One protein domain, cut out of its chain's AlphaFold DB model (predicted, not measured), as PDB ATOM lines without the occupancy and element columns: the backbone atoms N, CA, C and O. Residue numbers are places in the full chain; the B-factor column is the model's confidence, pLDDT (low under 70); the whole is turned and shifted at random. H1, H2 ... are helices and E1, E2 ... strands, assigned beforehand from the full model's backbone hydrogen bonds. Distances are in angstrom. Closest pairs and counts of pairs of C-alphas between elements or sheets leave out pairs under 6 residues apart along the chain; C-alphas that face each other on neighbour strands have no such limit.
ATOM      1  N   LYS A  85     -28.903 -22.691 -32.824       62.31
ATOM      2  CA  LYS A  85     -28.087 -21.969 -31.830       62.31
ATOM      3  C   LYS A  85     -28.703 -22.057 -30.422       62.31
ATOM      4  O   LYS A  85     -27.965 -22.190 -29.454       62.31
ATOM      5  N   SER A  86     -30.036 -22.082 -30.329       65.75
ATOM      6  CA  SER A  86     -30.798 -22.274 -29.088       65.75
ATOM      7  C   SER A  86     -30.512 -23.603 -28.384       65.75
ATOM      8  O   SER A  86     -30.421 -23.627 -27.160       65.75
ATOM      9  N   ASP A  87     -30.322 -24.693 -29.130       56.56
ATOM     10  CA  ASP A  87     -30.053 -26.018 -28.556       56.56
ATOM     11  C   ASP A  87     -28.686 -26.037 -27.857       56.56
ATOM     12  O   ASP A  87     -28.534 -26.594 -26.771       56.56
ATOM     13  N   LEU A  88     -27.696 -25.347 -28.439       61.41
ATOM     14  CA  LEU A  88     -26.380 -25.154 -27.824       61.41
ATOM     15  C   LEU A  88     -26.459 -24.277 -26.571       61.41
ATOM     16  O   LEU A  88     -25.740 -24.525 -25.605       61.41
ATOM     17  N   THR A  89     -27.339 -23.272 -26.561       64.69
ATOM     18  CA  THR A  89     -27.591 -22.441 -25.378       64.69
ATOM     19  C   THR A  89     -28.216 -23.254 -24.246       64.69
ATOM     20  O   THR A  89     -27.822 -23.066 -23.102       64.69
ATOM     21  N   ILE A  90     -29.126 -24.191 -24.542       58.16
ATOM     22  CA  ILE A  90     -29.699 -25.108 -23.541       58.16
ATOM     23  C   ILE A  90     -28.606 -26.004 -22.956       58.16
ATOM     24  O   ILE A  90     -28.485 -26.100 -21.740       58.16
ATOM     25  N   ILE A  91     -27.766 -26.603 -23.803       58.22
ATOM     26  CA  ILE A  91     -26.660 -27.461 -23.351       58.22
ATOM     27  C   ILE A  91     -25.680 -26.683 -22.458       58.22
ATOM     28  O   ILE A  91     -25.278 -27.191 -21.415       58.22
ATOM     29  N   LYS A  92     -25.339 -25.440 -22.831       64.38
ATOM     30  CA  LYS A  92     -24.512 -24.543 -22.005       64.38
ATOM     31  C   LYS A  92     -25.202 -24.145 -20.700       64.38
ATOM     32  O   LYS A  92     -24.562 -24.138 -19.660       64.38
ATOM     33  N   ARG A  93     -26.498 -23.814 -20.746       62.66
ATOM     34  CA  ARG A  93     -27.285 -23.386 -19.578       62.66
ATOM     35  C   ARG A  93     -27.448 -24.504 -18.555       62.66
ATOM     36  O   ARG A  93     -27.453 -24.227 -17.365       62.66
ATOM     37  N   LEU A  94     -27.593 -25.742 -19.020       56.22
ATOM     38  CA  LEU A  94     -27.704 -26.916 -18.160       56.22
ATOM     39  C   LEU A  94     -26.343 -27.381 -17.610       56.22
ATOM     40  O   LEU A  94     -26.303 -28.379 -16.901       56.22
ATOM     41  N   ASP A  95     -25.246 -26.696 -17.966       60.03
ATOM     42  CA  ASP A  95     -23.864 -27.014 -17.575       60.03
ATOM     43  C   ASP A  95     -23.487 -28.493 -17.796       60.03
ATOM     44  O   ASP A  95     -22.634 -29.070 -17.128       60.03
ATOM     45  N   LEU A  96     -24.139 -29.138 -18.772       49.84
ATOM     46  CA  LEU A  96     -23.988 -30.573 -19.035       49.84
ATOM     47  C   LEU A  96     -22.634 -30.908 -19.670       49.84
ATOM     48  O   LEU A  96     -22.317 -32.077 -19.873       49.84
ATOM     49  N   ILE A  97     -21.850 -29.899 -20.059       54.00
ATOM     50  CA  ILE A  97     -20.568 -30.074 -20.737       54.00
ATOM     51  C   ILE A  97     -19.606 -28.967 -20.286       54.00
ATOM     52  O   ILE A  97     -19.645 -27.853 -20.798       54.00
ATOM     53  N   HIS A  98     -18.671 -29.299 -19.394       49.59
ATOM     54  CA  HIS A  98     -17.537 -28.435 -19.019       49.59
ATOM     55  C   HIS A  98     -16.428 -28.349 -20.094       49.59
ATOM     56  O   HIS A  98     -15.382 -27.740 -19.884       49.59
ATOM     57  N   ILE A  99     -16.621 -28.990 -21.247       51.97
ATOM     58  CA  ILE A  99     -15.636 -29.094 -22.330       51.97
ATOM     59  C   ILE A  99     -16.020 -28.134 -23.462       51.97
ATOM     60  O   ILE A  99     -17.196 -27.996 -23.803       51.97
ATOM     61  N   ALA A 100     -15.025 -27.479 -24.067       54.25
ATOM     62  CA  ALA A 100     -15.220 -26.605 -25.218       54.25
ATOM     63  C   ALA A 100     -15.948 -27.354 -26.350       54.25
ATOM     64  O   ALA A 100     -15.409 -28.275 -26.962       54.25
ATOM     65  N   THR A 101     -17.191 -26.960 -26.625       56.22
ATOM     66  CA  THR A 101     -17.962 -27.496 -27.747       56.22
ATOM     67  C   THR A 101     -17.582 -26.737 -29.012       56.22
ATOM     68  O   THR A 101     -17.637 -25.509 -29.064       56.22
ATOM     69  N   SER A 102     -17.189 -27.471 -30.048       55.09
ATOM     70  CA  SER A 102     -16.998 -26.936 -31.394       55.09
ATOM     71  C   SER A 102     -17.996 -27.603 -32.331       55.09
ATOM     72  O   SER A 102     -18.382 -28.757 -32.128       55.09
ATOM     73  N   LYS A 103     -18.459 -26.865 -33.345       52.62
ATOM     74  CA  LYS A 103     -19.179 -27.506 -34.447       52.62
ATOM     75  C   LYS A 103     -18.220 -28.503 -35.108       52.62
ATOM     76  O   LYS A 103     -17.054 -28.148 -35.289       52.62
ATOM     77  N   VAL A 125     -14.991 -35.923 -29.235       60.31
ATOM     78  CA  VAL A 125     -16.039 -36.903 -29.477       60.31
ATOM     79  C   VAL A 125     -17.251 -36.185 -30.058       60.31
ATOM     80  O   VAL A 125     -17.737 -35.218 -29.472       60.31
ATOM     81  N   VAL A 126     -17.743 -36.638 -31.209       62.94
ATOM     82  CA  VAL A 126     -18.936 -36.050 -31.827       62.94
ATOM     83  C   VAL A 126     -20.176 -36.692 -31.184       62.94
ATOM     84  O   VAL A 126     -20.236 -37.913 -31.051       62.94
ATOM     85  N   VAL A 127     -21.153 -35.880 -30.756       65.62
ATOM     86  CA  VAL A 127     -22.407 -36.322 -30.099       65.62
ATOM     87  C   VAL A 127     -23.599 -35.522 -30.641       65.62
ATOM     88  O   VAL A 127     -23.448 -34.358 -31.005       65.62
ATOM     89  N   SER A 128     -24.771 -36.153 -30.790       67.12
ATOM     90  CA  SER A 128     -25.972 -35.563 -31.408       67.12
ATOM     91  C   SER A 128     -27.099 -35.520 -30.401       67.12
ATOM     92  O   SER A 128     -27.166 -36.318 -29.465       67.12
ATOM     93  N   ILE A 129     -28.023 -34.593 -30.643       67.00
ATOM     94  CA  ILE A 129     -29.208 -34.393 -29.817       67.00
ATOM     95  C   ILE A 129     -30.016 -35.693 -29.637       67.00
ATOM     96  O   ILE A 129     -30.374 -35.975 -28.498       67.00
ATOM     97  N   PRO A 130     -30.292 -36.511 -30.676       64.50
ATOM     98  CA  PRO A 130     -30.952 -37.806 -30.498       64.50
ATOM     99  C   PRO A 130     -30.319 -38.701 -29.428       64.50
ATOM    100  O   PRO A 130     -31.033 -39.230 -28.585       64.50
ATOM    101  N   ILE A 131     -28.990 -38.821 -29.407       66.38
ATOM    102  CA  ILE A 131     -28.290 -39.672 -28.436       66.38
ATOM    103  C   ILE A 131     -28.387 -39.103 -27.018       66.38
ATOM    104  O   ILE A 131     -28.635 -39.852 -26.074       66.38
ATOM    105  N   LEU A 132     -28.301 -37.778 -26.875       70.12
ATOM    106  CA  LEU A 132     -28.544 -37.111 -25.592       70.12
ATOM    107  C   LEU A 132     -29.991 -37.319 -25.112       70.12
ATOM    108  O   LEU A 132     -30.227 -37.602 -23.941       70.12
ATOM    109  N   ARG A 133     -30.972 -37.246 -26.022       63.81
ATOM    110  CA  ARG A 133     -32.389 -37.525 -25.721       63.81
ATOM    111  C   ARG A 133     -32.626 -38.973 -25.301       63.81
ATOM    112  O   ARG A 133     -33.531 -39.226 -24.513       63.81
ATOM    113  N   CYS A 134     -31.807 -39.902 -25.786       58.62
ATOM    114  CA  CYS A 134     -31.812 -41.298 -25.360       58.62
ATOM    115  C   CYS A 134     -31.136 -41.536 -23.996       58.62
ATOM    116  O   CYS A 134     -31.010 -42.686 -23.585       58.62
ATOM    117  N   GLY A 135     -30.718 -40.483 -23.286       59.16
ATOM    118  CA  GLY A 135     -30.174 -40.585 -21.931       59.16
ATOM    119  C   GLY A 135     -28.661 -40.781 -21.866       59.16
ATOM    120  O   GLY A 135     -28.132 -41.052 -20.792       59.16
ATOM    121  N   VAL A 136     -27.943 -40.630 -22.981       67.25
ATOM    122  CA  VAL A 136     -26.479 -40.564 -22.944       67.25
ATOM    123  C   VAL A 136     -26.072 -39.192 -22.419       67.25
ATOM    124  O   VAL A 136     -26.372 -38.171 -23.031       67.25
ATOM    125  N   ILE A 137     -25.391 -39.174 -21.278       64.94
ATOM    126  CA  ILE A 137     -24.959 -37.946 -20.605       64.94
ATOM    127  C   ILE A 137     -23.448 -37.787 -20.781       64.94
ATOM    128  O   ILE A 137     -22.697 -38.764 -20.736       64.94
ATOM    129  N   LEU A 138     -23.020 -36.547 -21.012       69.00
ATOM    130  CA  LEU A 138     -21.616 -36.160 -21.075       69.00
ATOM    131  C   LEU A 138     -21.172 -35.534 -19.740       69.00
ATOM    132  O   LEU A 138     -22.006 -34.948 -19.055       69.00
ATOM    133  N   PRO A 139     -19.880 -35.629 -19.369       66.12
ATOM    134  CA  PRO A 139     -18.832 -36.406 -20.033       66.12
ATOM    135  C   PRO A 139     -19.106 -37.913 -19.954       66.12
ATOM    136  O   PRO A 139     -19.708 -38.395 -18.997       66.12
ATOM    137  N   PHE A 140     -18.662 -38.673 -20.963       72.56
ATOM    138  CA  PHE A 140     -18.772 -40.128 -20.903       72.56
ATOM    139  C   PHE A 140     -18.062 -40.637 -19.655       72.56
ATOM    140  O   PHE A 140     -16.912 -40.275 -19.394       72.56
ATOM    141  N   HIS A 141     -18.724 -41.529 -18.926       82.75
ATOM    142  CA  HIS A 141     -18.054 -42.303 -17.899       82.75
ATOM    143  C   HIS A 141     -16.833 -42.987 -18.537       82.75
ATOM    144  O   HIS A 141     -17.006 -43.758 -19.481       82.75
ATOM    145  N   HIS A 142     -15.619 -42.735 -18.030       85.44
ATOM    146  CA  HIS A 142     -14.798 -43.867 -17.632       85.44
ATOM    147  C   HIS A 142     -14.778 -45.088 -18.571       85.44
ATOM    148  O   HIS A 142     -14.241 -45.120 -19.679       85.44
ATOM    149  N   PHE A 143     -15.453 -46.101 -18.047       90.69
ATOM    150  CA  PHE A 143     -15.724 -47.391 -18.635       90.69
ATOM    151  C   PHE A 143     -16.392 -47.329 -20.013       90.69
ATOM    152  O   PHE A 143     -15.968 -48.033 -20.922       90.69
ATOM    153  N   VAL A 144     -17.378 -46.449 -20.225       89.44
ATOM    154  CA  VAL A 144     -18.037 -46.285 -21.536       89.44
ATOM    155  C   VAL A 144     -17.017 -45.853 -22.587       89.44
ATOM    156  O   VAL A 144     -16.982 -46.416 -23.678       89.44
ATOM    157  N   LYS A 145     -16.137 -44.904 -22.246       86.62
ATOM    158  CA  LYS A 145     -15.040 -44.483 -23.129       86.62
ATOM    159  C   LYS A 145     -14.090 -45.645 -23.430       86.62
ATOM    160  O   LYS A 145     -13.686 -45.808 -24.580       86.62
ATOM    161  N   ALA A 146     -13.747 -46.455 -22.428       89.12
ATOM    162  CA  ALA A 146     -12.883 -47.619 -22.606       89.12
ATOM    163  C   ALA A 146     -13.502 -48.666 -23.555       89.12
ATOM    164  O   ALA A 146     -12.812 -49.140 -24.454       89.12
ATOM    165  N   ILE A 147     -14.804 -48.956 -23.423       92.81
ATOM    166  CA  ILE A 147     -15.538 -49.850 -24.334       92.81
ATOM    167  C   ILE A 147     -15.529 -49.304 -25.767       92.81
ATOM    168  O   ILE A 147     -15.139 -50.016 -26.687       92.81
ATOM    169  N   LEU A 148     -15.904 -48.035 -25.962       88.50
ATOM    170  CA  LEU A 148     -15.931 -47.401 -27.289       88.50
ATOM    171  C   LEU A 148     -14.558 -47.435 -27.975       88.50
ATOM    172  O   LEU A 148     -14.466 -47.721 -29.164       88.50
ATOM    173  N   THR A 149     -13.494 -47.191 -27.205       85.44
ATOM    174  CA  THR A 149     -12.108 -47.243 -27.697       85.44
ATOM    175  C   THR A 149     -11.709 -48.668 -28.077       85.44
ATOM    176  O   THR A 149     -11.100 -48.875 -29.118       85.44
ATOM    177  N   HIS A 150     -12.053 -49.661 -27.251       89.44
ATOM    178  CA  HIS A 150     -11.685 -51.057 -27.488       89.44
ATOM    179  C   HIS A 150     -12.314 -51.642 -28.749       89.44
ATOM    180  O   HIS A 150     -11.659 -52.380 -29.478       89.44
ATOM    181  N   TYR A 151     -13.577 -51.307 -28.996       86.69
ATOM    182  CA  TYR A 151     -14.302 -51.778 -30.169       86.69
ATOM    183  C   TYR A 151     -14.095 -50.900 -31.408       86.69
ATOM    184  O   TYR A 151     -14.595 -51.253 -32.472       86.69
ATOM    185  N   ASP A 152     -13.365 -49.790 -31.273       83.62
ATOM    186  CA  ASP A 152     -13.153 -48.802 -32.333       83.62
ATOM    187  C   ASP A 152     -14.480 -48.287 -32.929       83.62
ATOM    188  O   ASP A 152     -14.715 -48.271 -34.139       83.62
ATOM    189  N   VAL A 153     -15.396 -47.896 -32.038       82.31
ATOM    190  CA  VAL A 153     -16.745 -47.451 -32.404       82.31
ATOM    191  C   VAL A 153     -16.986 -46.039 -31.895       82.31
ATOM    192  O   VAL A 153     -16.834 -45.744 -30.709       82.31
ATOM    193  N   SER A 154     -17.397 -45.152 -32.799       79.69
ATOM    194  CA  SER A 154     -17.882 -43.821 -32.440       79.69
ATOM    195  C   SER A 154     -19.164 -43.949 -31.615       79.69
ATOM    196  O   SER A 154     -20.019 -44.772 -31.948       79.69
ATOM    197  N   PRO A 155     -19.386 -43.102 -30.595       80.81
ATOM    198  CA  PRO A 155     -20.652 -43.032 -29.874       80.81
ATOM    199  C   PRO A 155     -21.910 -43.128 -30.726       80.81
ATOM    200  O   PRO A 155     -22.884 -43.776 -30.357       80.81
ATOM    201  N   PHE A 156     -21.874 -42.498 -31.897       78.19
ATOM    202  CA  PHE A 156     -22.994 -42.486 -32.823       78.19
ATOM    203  C   PHE A 156     -23.342 -43.801 -33.451       78.19
ATOM    204  O   PHE A 156     -24.484 -44.012 -33.840       78.19
ATOM    205  N   GLN A 157     -22.339 -44.639 -33.604       82.25
ATOM    206  CA  GLN A 157     -22.508 -45.923 -34.222       82.25
ATOM    207  C   GLN A 157     -23.132 -46.901 -33.222       82.25
ATOM    208  O   GLN A 157     -23.713 -47.886 -33.648       82.25
ATOM    209  N   LEU A 158     -23.112 -46.638 -31.909       85.06
ATOM    210  CA  LEU A 158     -23.847 -47.464 -30.953       85.06
ATOM    211  C   LEU A 158     -25.339 -47.132 -30.934       85.06
ATOM    212  O   LEU A 158     -25.754 -45.982 -30.792       85.06
ATOM    213  N   THR A 159     -26.166 -48.175 -30.978       85.19
ATOM    214  CA  THR A 159     -27.603 -48.015 -30.737       85.19
ATOM    215  C   THR A 159     -27.875 -47.550 -29.297       85.19
ATOM    216  O   THR A 159     -27.144 -47.939 -28.381       85.19
ATOM    217  N   PRO A 160     -28.960 -46.793 -29.038       81.94
ATOM    218  CA  PRO A 160     -29.339 -46.372 -27.684       81.94
ATOM    219  C   PRO A 160     -29.376 -47.512 -26.657       81.94
ATOM    220  O   PRO A 160     -28.871 -47.378 -25.546       81.94
ATOM    221  N   ASN A 161     -29.888 -48.682 -27.051       85.12
ATOM    222  CA  ASN A 161     -29.939 -49.857 -26.178       85.12
ATOM    223  C   ASN A 161     -28.547 -50.353 -25.765       85.12
ATOM    224  O   ASN A 161     -28.378 -50.883 -24.670       85.12
ATOM    225  N   SER A 162     -27.536 -50.158 -26.608       90.44
ATOM    226  CA  SER A 162     -26.159 -50.577 -26.326       90.44
ATOM    227  C   SER A 162     -25.527 -49.749 -25.218       90.44
ATOM    228  O   SER A 162     -24.815 -50.296 -24.379       90.44
ATOM    229  N   TYR A 163     -25.858 -48.458 -25.144       87.19
ATOM    230  CA  TYR A 163     -25.480 -47.620 -24.010       87.19
ATOM    231  C   TYR A 163     -26.088 -48.115 -22.704       87.19
ATOM    232  O   TYR A 163     -25.376 -48.250 -21.708       87.19
ATOM    233  N   CYS A 164     -27.379 -48.450 -22.721       85.62
ATOM    234  CA  CYS A 164     -28.057 -49.008 -21.556       85.62
ATOM    235  C   CYS A 164     -27.411 -50.323 -21.097       85.62
ATOM    236  O   CYS A 164     -27.281 -50.545 -19.896       85.62
ATOM    237  N   ILE A 165     -26.959 -51.171 -22.028       92.94
ATOM    238  CA  ILE A 165     -26.245 -52.414 -21.703       92.94
ATOM    239  C   ILE A 165     -24.908 -52.119 -21.016       92.94
ATOM    240  O   ILE A 165     -24.626 -52.722 -19.983       92.94
ATOM    241  N   ILE A 166     -24.102 -51.185 -21.538       93.44
ATOM    242  CA  ILE A 166     -22.812 -50.821 -20.927       93.44
ATOM    243  C   ILE A 166     -23.019 -50.277 -19.508       93.44
ATOM    244  O   ILE A 166     -22.368 -50.733 -18.568       93.44
ATOM    245  N   LEU A 167     -23.941 -49.324 -19.340       90.69
ATOM    246  CA  LEU A 167     -24.219 -48.701 -18.043       90.69
ATOM    247  C   LEU A 167     -24.826 -49.698 -17.049       90.69
ATOM    248  O   LEU A 167     -24.427 -49.733 -15.886       90.69
ATOM    249  N   GLY A 168     -25.751 -50.541 -17.510       91.31
ATOM    250  CA  GLY A 168     -26.356 -51.594 -16.701       91.31
ATOM    251  C   GLY A 168     -25.331 -52.636 -16.259       91.31
ATOM    252  O   GLY A 168     -25.324 -53.025 -15.093       91.31
ATOM    253  N   PHE A 169     -24.426 -53.046 -17.152       94.75
ATOM    254  CA  PHE A 169     -23.321 -53.933 -16.799       94.75
ATOM    255  C   PHE A 169     -22.422 -53.298 -15.742       94.75
ATOM    256  O   PHE A 169     -22.155 -53.935 -14.729       94.75
ATOM    257  N   TYR A 170     -22.020 -52.039 -15.938       93.44
ATOM    258  CA  TYR A 170     -21.187 -51.321 -14.980       93.44
ATOM    259  C   TYR A 170     -21.816 -51.284 -13.584       93.44
ATOM    260  O   TYR A 170     -21.190 -51.702 -12.612       93.44
ATOM    261  N   ALA A 171     -23.076 -50.853 -13.493       90.44
ATOM    262  CA  ALA A 171     -23.792 -50.761 -12.226       90.44
ATOM    263  C   ALA A 171     -23.936 -52.129 -11.537       90.44
ATOM    264  O   ALA A 171     -23.670 -52.246 -10.344       90.44
ATOM    265  N   MET A 172     -24.309 -53.177 -12.284       92.88
ATOM    266  CA  MET A 172     -24.420 -54.526 -11.720       92.88
ATOM    267  C   MET A 172     -23.067 -55.084 -11.266       92.88
ATOM    268  O   MET A 172     -23.002 -55.739 -10.230       92.88
ATOM    269  N   TYR A 173     -21.999 -54.851 -12.032       94.00
ATOM    270  CA  TYR A 173     -20.675 -55.394 -11.740       94.00
ATOM    271  C   TYR A 173     -20.051 -54.743 -10.504       94.00
ATOM    272  O   TYR A 173     -19.538 -55.450  -9.636       94.00
ATOM    273  N   MET A 174     -20.163 -53.414 -10.395       90.81
ATOM    274  CA  MET A 174     -19.729 -52.652  -9.219       90.81
ATOM    275  C   MET A 174     -20.435 -53.129  -7.947       90.81
ATOM    276  O   MET A 174     -19.786 -53.326  -6.923       90.81
ATOM    277  N   GLU A 175     -21.748 -53.362  -8.019       88.06
ATOM    278  CA  GLU A 175     -22.547 -53.861  -6.892       88.06
ATOM    279  C   GLU A 175     -22.097 -55.264  -6.447       88.06
ATOM    280  O   GLU A 175     -22.019 -55.542  -5.253       88.06
ATOM    281  N   TYR A 176     -21.789 -56.155  -7.395       89.25
ATOM    282  CA  TYR A 176     -21.452 -57.549  -7.087       89.25
ATOM    283  C   TYR A 176     -20.007 -57.762  -6.639       89.25
ATOM    284  O   TYR A 176     -19.746 -58.597  -5.776       89.25
ATOM    285  N   THR A 177     -19.059 -57.063  -7.261       85.75
ATOM    286  CA  THR A 177     -17.622 -57.316  -7.068       85.75
ATOM    287  C   THR A 177     -16.945 -56.276  -6.185       85.75
ATOM    288  O   THR A 177     -15.801 -56.482  -5.789       85.75
ATOM    289  N   GLN A 178     -17.626 -55.160  -5.880       83.56
ATOM    290  CA  GLN A 178     -17.049 -53.968  -5.240       83.56
ATOM    291  C   GLN A 178     -15.838 -53.392  -5.999       83.56
ATOM    292  O   GLN A 178     -15.077 -52.593  -5.453       83.56
ATOM    293  N   GLY A 179     -15.656 -53.794  -7.259       88.56
ATOM    294  CA  GLY A 179     -14.538 -53.427  -8.112       88.56
ATOM    295  C   GLY A 179     -15.007 -52.954  -9.480       88.56
ATOM    296  O   GLY A 179     -16.094 -53.296  -9.951       88.56
ATOM    297  N   GLU A 180     -14.166 -52.146 -10.111       91.12
ATOM    298  CA  GLU A 180     -14.448 -51.569 -11.417       91.12
ATOM    299  C   GLU A 180     -14.339 -52.631 -12.520       91.12
ATOM    300  O   GLU A 180     -13.311 -53.311 -12.601       91.12
ATOM    301  N   PRO A 181     -15.370 -52.808 -13.366       96.12
ATOM    302  CA  PRO A 181     -15.290 -53.757 -14.464       96.12
ATOM    303  C   PRO A 181     -14.246 -53.322 -15.484       96.12
ATOM    304  O   PRO A 181     -14.189 -52.162 -15.898       96.12
ATOM    305  N   THR A 182     -13.482 -54.287 -15.979       95.75
ATOM    306  CA  THR A 182     -12.600 -54.076 -17.121       95.75
ATOM    307  C   THR A 182     -13.350 -54.289 -18.435       95.75
ATOM    308  O   THR A 182     -14.411 -54.915 -18.509       95.75
ATOM    309  N   VAL A 183     -12.769 -53.796 -19.526       95.69
ATOM    310  CA  VAL A 183     -13.278 -54.044 -20.882       95.69
ATOM    311  C   VAL A 183     -13.319 -55.542 -21.210       95.69
ATOM    312  O   VAL A 183     -14.223 -55.991 -21.918       95.69
ATOM    313  N   ASN A 184     -12.380 -56.326 -20.675       95.56
ATOM    314  CA  ASN A 184     -12.347 -57.775 -20.862       95.56
ATOM    315  C   ASN A 184     -13.521 -58.455 -20.153       95.56
ATOM    316  O   ASN A 184     -14.133 -59.347 -20.735       95.56
ATOM    317  N   ASP A 185     -13.886 -57.988 -18.954       95.44
ATOM    318  CA  ASP A 185     -15.050 -58.504 -18.227       95.44
ATOM    319  C   ASP A 185     -16.331 -58.259 -19.024       95.44
ATOM    320  O   ASP A 185     -17.155 -59.155 -19.176       95.44
ATOM    321  N   PHE A 186     -16.487 -57.073 -19.615       96.38
ATOM    322  CA  PHE A 186     -17.625 -56.783 -20.490       96.38
ATOM    323  C   PHE A 186     -17.639 -57.676 -21.733       96.38
ATOM    324  O   PHE A 186     -18.649 -58.306 -22.056       96.38
ATOM    325  N   SER A 187     -16.492 -57.749 -22.406       95.00
ATOM    326  CA  SER A 187     -16.307 -58.494 -23.651       95.00
ATOM    327  C   SER A 187     -16.363 -59.999 -23.442       95.00
ATOM    328  O   SER A 187     -16.425 -60.737 -24.415       95.00
ATOM    329  N   TYR A 188     -16.344 -60.483 -22.200       94.19
ATOM    330  CA  TYR A 188     -16.636 -61.870 -21.868       94.19
ATOM    331  C   TYR A 188     -18.128 -62.185 -22.057       94.19
ATOM    332  O   TYR A 188     -18.470 -63.208 -22.655       94.19
ATOM    333  N   PHE A 189     -19.017 -61.290 -21.606       94.06
ATOM    334  CA  PHE A 189     -20.470 -61.498 -21.621       94.06
ATOM    335  C   PHE A 189     -21.166 -61.011 -22.888       94.06
ATOM    336  O   PHE A 189     -22.245 -61.517 -23.211       94.06
ATOM    337  N   TYR A 190     -20.599 -60.027 -23.579       95.94
ATOM    338  CA  TYR A 190     -21.228 -59.383 -24.724       95.94
ATOM    339  C   TYR A 190     -20.321 -59.417 -25.948       95.94
ATOM    340  O   TYR A 190     -19.124 -59.169 -25.859       95.94
ATOM    341  N   ASP A 191     -20.935 -59.687 -27.095       93.31
ATOM    342  CA  ASP A 191     -20.343 -59.524 -28.415       93.31
ATOM    343  C   ASP A 191     -20.959 -58.315 -29.105       93.31
ATOM    344  O   ASP A 191     -22.172 -58.087 -29.042       93.31
ATOM    345  N   MET A 192     -20.127 -57.568 -29.819       92.62
ATOM    346  CA  MET A 192     -20.600 -56.505 -30.688       92.62
ATOM    347  C   MET A 192     -21.049 -57.080 -32.032       92.62
ATOM    348  O   MET A 192     -20.354 -57.890 -32.645       92.62
ATOM    349  N   LYS A 193     -22.218 -56.656 -32.507       91.38
ATOM    350  CA  LYS A 193     -22.763 -57.025 -33.813       91.38
ATOM    351  C   LYS A 193     -23.137 -55.777 -34.591       91.38
ATOM    352  O   LYS A 193     -23.653 -54.826 -34.016       91.38
ATOM    353  N   ASN A 194     -22.902 -55.805 -35.895       88.12
ATOM    354  CA  ASN A 194     -23.428 -54.790 -36.797       88.12
ATOM    355  C   ASN A 194     -24.955 -54.967 -36.908       88.12
ATOM    356  O   ASN A 194     -25.443 -56.094 -37.035       88.12
ATOM    357  N   VAL A 195     -25.698 -53.869 -36.796       79.25
ATOM    358  CA  VAL A 195     -27.157 -53.831 -36.908       79.25
ATOM    359  C   VAL A 195     -27.515 -53.018 -38.138       79.25
ATOM    360  O   VAL A 195     -27.619 -51.795 -38.092       79.25
ATOM    361  N   GLY A 196     -27.716 -53.725 -39.241       65.75
ATOM    362  CA  GLY A 196     -28.047 -53.139 -40.533       65.75
ATOM    363  C   GLY A 196     -27.096 -53.635 -41.609       65.75
ATOM    364  O   GLY A 196     -25.943 -53.953 -41.333       65.75
ATOM    365  N   HIS A 197     -27.602 -53.731 -42.834       54.50
ATOM    366  CA  HIS A 197     -26.795 -54.198 -43.952       54.50
ATOM    367  C   HIS A 197     -25.747 -53.153 -44.382       54.50
ATOM    368  O   HIS A 197     -24.646 -53.561 -44.729       54.50
ATOM    369  N   ASP A 198     -26.004 -51.843 -44.208       53.09
ATOM    370  CA  ASP A 198     -25.158 -50.805 -44.836       53.09
ATOM    371  C   ASP A 198     -24.812 -49.573 -43.967       53.09
ATOM    372  O   ASP A 198     -24.039 -48.717 -44.387       53.09
ATOM    373  N   ASN A 199     -25.330 -49.456 -42.737       58.06
ATOM    374  CA  ASN A 199     -25.338 -48.159 -42.030       58.06
ATOM    375  C   ASN A 199     -24.296 -47.986 -40.911       58.06
ATOM    376  O   ASN A 199     -24.321 -46.975 -40.210       58.06
ATOM    377  N   GLY A 200     -23.385 -48.944 -40.718       71.44
ATOM    378  CA  GLY A 200     -22.280 -48.795 -39.759       71.44
ATOM    379  C   GLY A 200     -22.719 -48.585 -38.302       71.44
ATOM    380  O   GLY A 200     -21.982 -47.958 -37.540       71.44
ATOM    381  N   PHE A 201     -23.906 -49.076 -37.926       83.25
ATOM    382  CA  PHE A 201     -24.383 -49.093 -36.543       83.25
ATOM    383  C   PHE A 201     -24.085 -50.439 -35.886       83.25
ATOM    384  O   PHE A 201     -24.178 -51.494 -36.506       83.25
ATOM    385  N   TYR A 202     -23.794 -50.417 -34.595       88.56
ATOM    386  CA  TYR A 202     -23.444 -51.575 -33.798       88.56
ATOM    387  C   TYR A 202     -24.356 -51.691 -32.583       88.56
ATOM    388  O   TYR A 202     -24.808 -50.702 -31.994       88.56
ATOM    389  N   CYS A 203     -24.606 -52.931 -32.180       91.94
ATOM    390  CA  CYS A 203     -25.180 -53.231 -30.887       91.94
ATOM    391  C   CYS A 203     -24.397 -54.282 -30.124       91.94
ATOM    392  O   CYS A 203     -23.724 -55.130 -30.708       91.94
ATOM    393  N   PHE A 204     -24.533 -54.250 -28.802       94.56
ATOM    394  CA  PHE A 204     -24.080 -55.350 -27.965       94.56
ATOM    395  C   PHE A 204     -25.176 -56.396 -27.840       94.56
ATOM    396  O   PHE A 204     -26.323 -56.102 -27.501       94.56
ATOM    397  N   ARG A 205     -24.801 -57.646 -28.086       92.19
ATOM    398  CA  ARG A 205     -25.637 -58.816 -27.863       92.19
ATOM    399  C   ARG A 205     -24.953 -59.705 -26.842       92.19
ATOM    400  O   ARG A 205     -23.741 -59.881 -26.882       92.19
ATOM    401  N   LYS A 206     -25.735 -60.292 -25.939       92.81
ATOM    402  CA  LYS A 206     -25.230 -61.315 -25.020       92.81
ATOM    403  C   LYS A 206     -24.560 -62.435 -25.828       92.81
ATOM    404  O   LYS A 206     -25.166 -62.946 -26.773       92.81
ATOM    405  N   ARG A 207     -23.334 -62.795 -25.457       89.38
ATOM    406  CA  ARG A 207     -22.603 -63.920 -26.036       89.38
ATOM    407  C   ARG A 207     -23.326 -65.225 -25.700       89.38
ATOM    408  O   ARG A 207     -23.858 -65.390 -24.599       89.38
ATOM    409  N   ASP A 208     -23.370 -66.145 -26.659       82.94
ATOM    410  CA  ASP A 208     -24.035 -67.434 -26.476       82.94
ATOM    411  C   ASP A 208     -23.328 -68.242 -25.378       82.94
ATOM    412  O   ASP A 208     -22.121 -68.487 -25.443       82.94
ATOM    413  N   SER A 209     -24.081 -68.678 -24.365       68.94
ATOM    414  CA  SER A 209     -23.545 -69.394 -23.196       68.94
ATOM    415  C   SER A 209     -22.907 -70.740 -23.535       68.94
ATOM    416  O   SER A 209     -22.083 -71.229 -22.770       68.94
ATOM    417  N   SER A 210     -23.240 -71.323 -24.688       69.00
ATOM    418  CA  SER A 210     -22.591 -72.530 -25.206       69.00
ATOM    419  C   SER A 210     -21.125 -72.301 -25.586       69.00
ATOM    420  O   SER A 210     -20.329 -73.226 -25.483       69.00
ATOM    421  N   LYS A 211     -20.747 -71.073 -25.962       57.84
ATOM    422  CA  LYS A 211     -19.364 -70.691 -26.305       57.84
ATOM    423  C   LYS A 211     -18.559 -70.184 -25.105       57.84
ATOM    424  O   LYS A 211     -17.352 -70.015 -25.192       57.84
ATOM    425  N   LEU A 212     -19.224 -69.930 -23.979       58.59
ATOM    426  CA  LEU A 212     -18.606 -69.413 -22.757       58.59
ATOM    427  C   LEU A 212     -17.859 -70.489 -21.947       58.59
ATOM    428  O   LEU A 212     -17.049 -70.138 -21.097       58.59
ATOM    429  N   GLN A 213     -18.078 -71.783 -22.216       53.47
ATOM    430  CA  GLN A 213     -17.428 -72.873 -21.469       53.47
ATOM    431  C   GLN A 213     -15.930 -73.063 -21.779       53.47
ATOM    432  O   GLN A 213     -15.258 -73.803 -21.062       53.47
TER     433      GLN A 213
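Overview. This is residues 85 to 103 and 125 to 213 of the 396 residues of an uncharacterized protein of Cannabis sativa (UniProt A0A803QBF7). Three helices, H3, H4 and H5, form a small core, and the two-stranded hairpin E1 and E2 packs with E2 beside the first part of the long helix H4. H1 lies off at one far end, apart from the other named elements, with the short H2 between it and the core, and the outline of the whole is flat. The printed part has 108 residues with five named helices and two named strands, in the order H1, H2, H3, H4, H5, E1, E2; the sheet has the order E1, E2 and is antiparallel, and the class is mostly helix. It is only just compact, close to loose, with a radius of gyration of the C-alphas of 15.5 A, and the C-alphas span 53 by 39 by 19 A.

Along the chain. H1 is residues 85 to 93, 12.4 A from first to last C-alpha, and begins at C-alpha 85 at (-28.087, -21.969, -31.830). After the cut comes H2, residues 129 to 133, 6.1 A. H3 is residues 142 to 150, 12.6 A. H4, residues 160 to 177, is the longest helix, 26.1 A, and begins at C-alpha 160 at (-29.339, -46.372, -27.684). H5 is residues 183 to 189, 10.4 A. E1 is residues 190 to 194, 13.1 A, and E2 is residues 202 to 206, 13.2 A, ending at C-alpha 206 at (-25.230, -61.315, -25.020).

Arrangement. H1 is apart from each other named element. H2 is close to H4 but not clearly touching; their closest C-alphas, those of Ile 131 and Pro 160, are 6.8 A apart. H3 and H4 touch, H4 with residues 163 to 170 alone, at a steep tilt of 59 degrees, opposite ways; the closest C-alphas, of Val 144 and Ile 166, are 6.6 A apart. H3 and H5 touch, about perpendicular at 78 degrees, the C-alphas of Ile 147 and Val 183 closest at 5.9 A. H4 and H5 are close but not clearly touching, the C-alphas of Phe 169 and Phe 186 closest at 7.4 A. The closest C-alphas of H4 and E2, of Ser 162 and Cys 203, are 5.4 A apart. E1 and E2 form an antiparallel hairpin, with N 191 and O 205 at 2.8 A, within hydrogen-bond range. Every O i to N i+4 pair is within hydrogen-bond range in H1, H2, H3 and H4; in H5, 2 of 3 are.

Size, cuts and confidence. The C-alphas farthest apart, of Lys 85 and Gln 213, are 53.0 A apart. Residues 104 to 124 are not printed, and C-alphas 103 and 125 are 11.1 A apart across this cut. Of the links that are printed whole, none is long. The mean pLDDT of the printed part is 77.5; 42 residues are under 70, among them residues 85 to 103, 125 to 131 and 133 to 139.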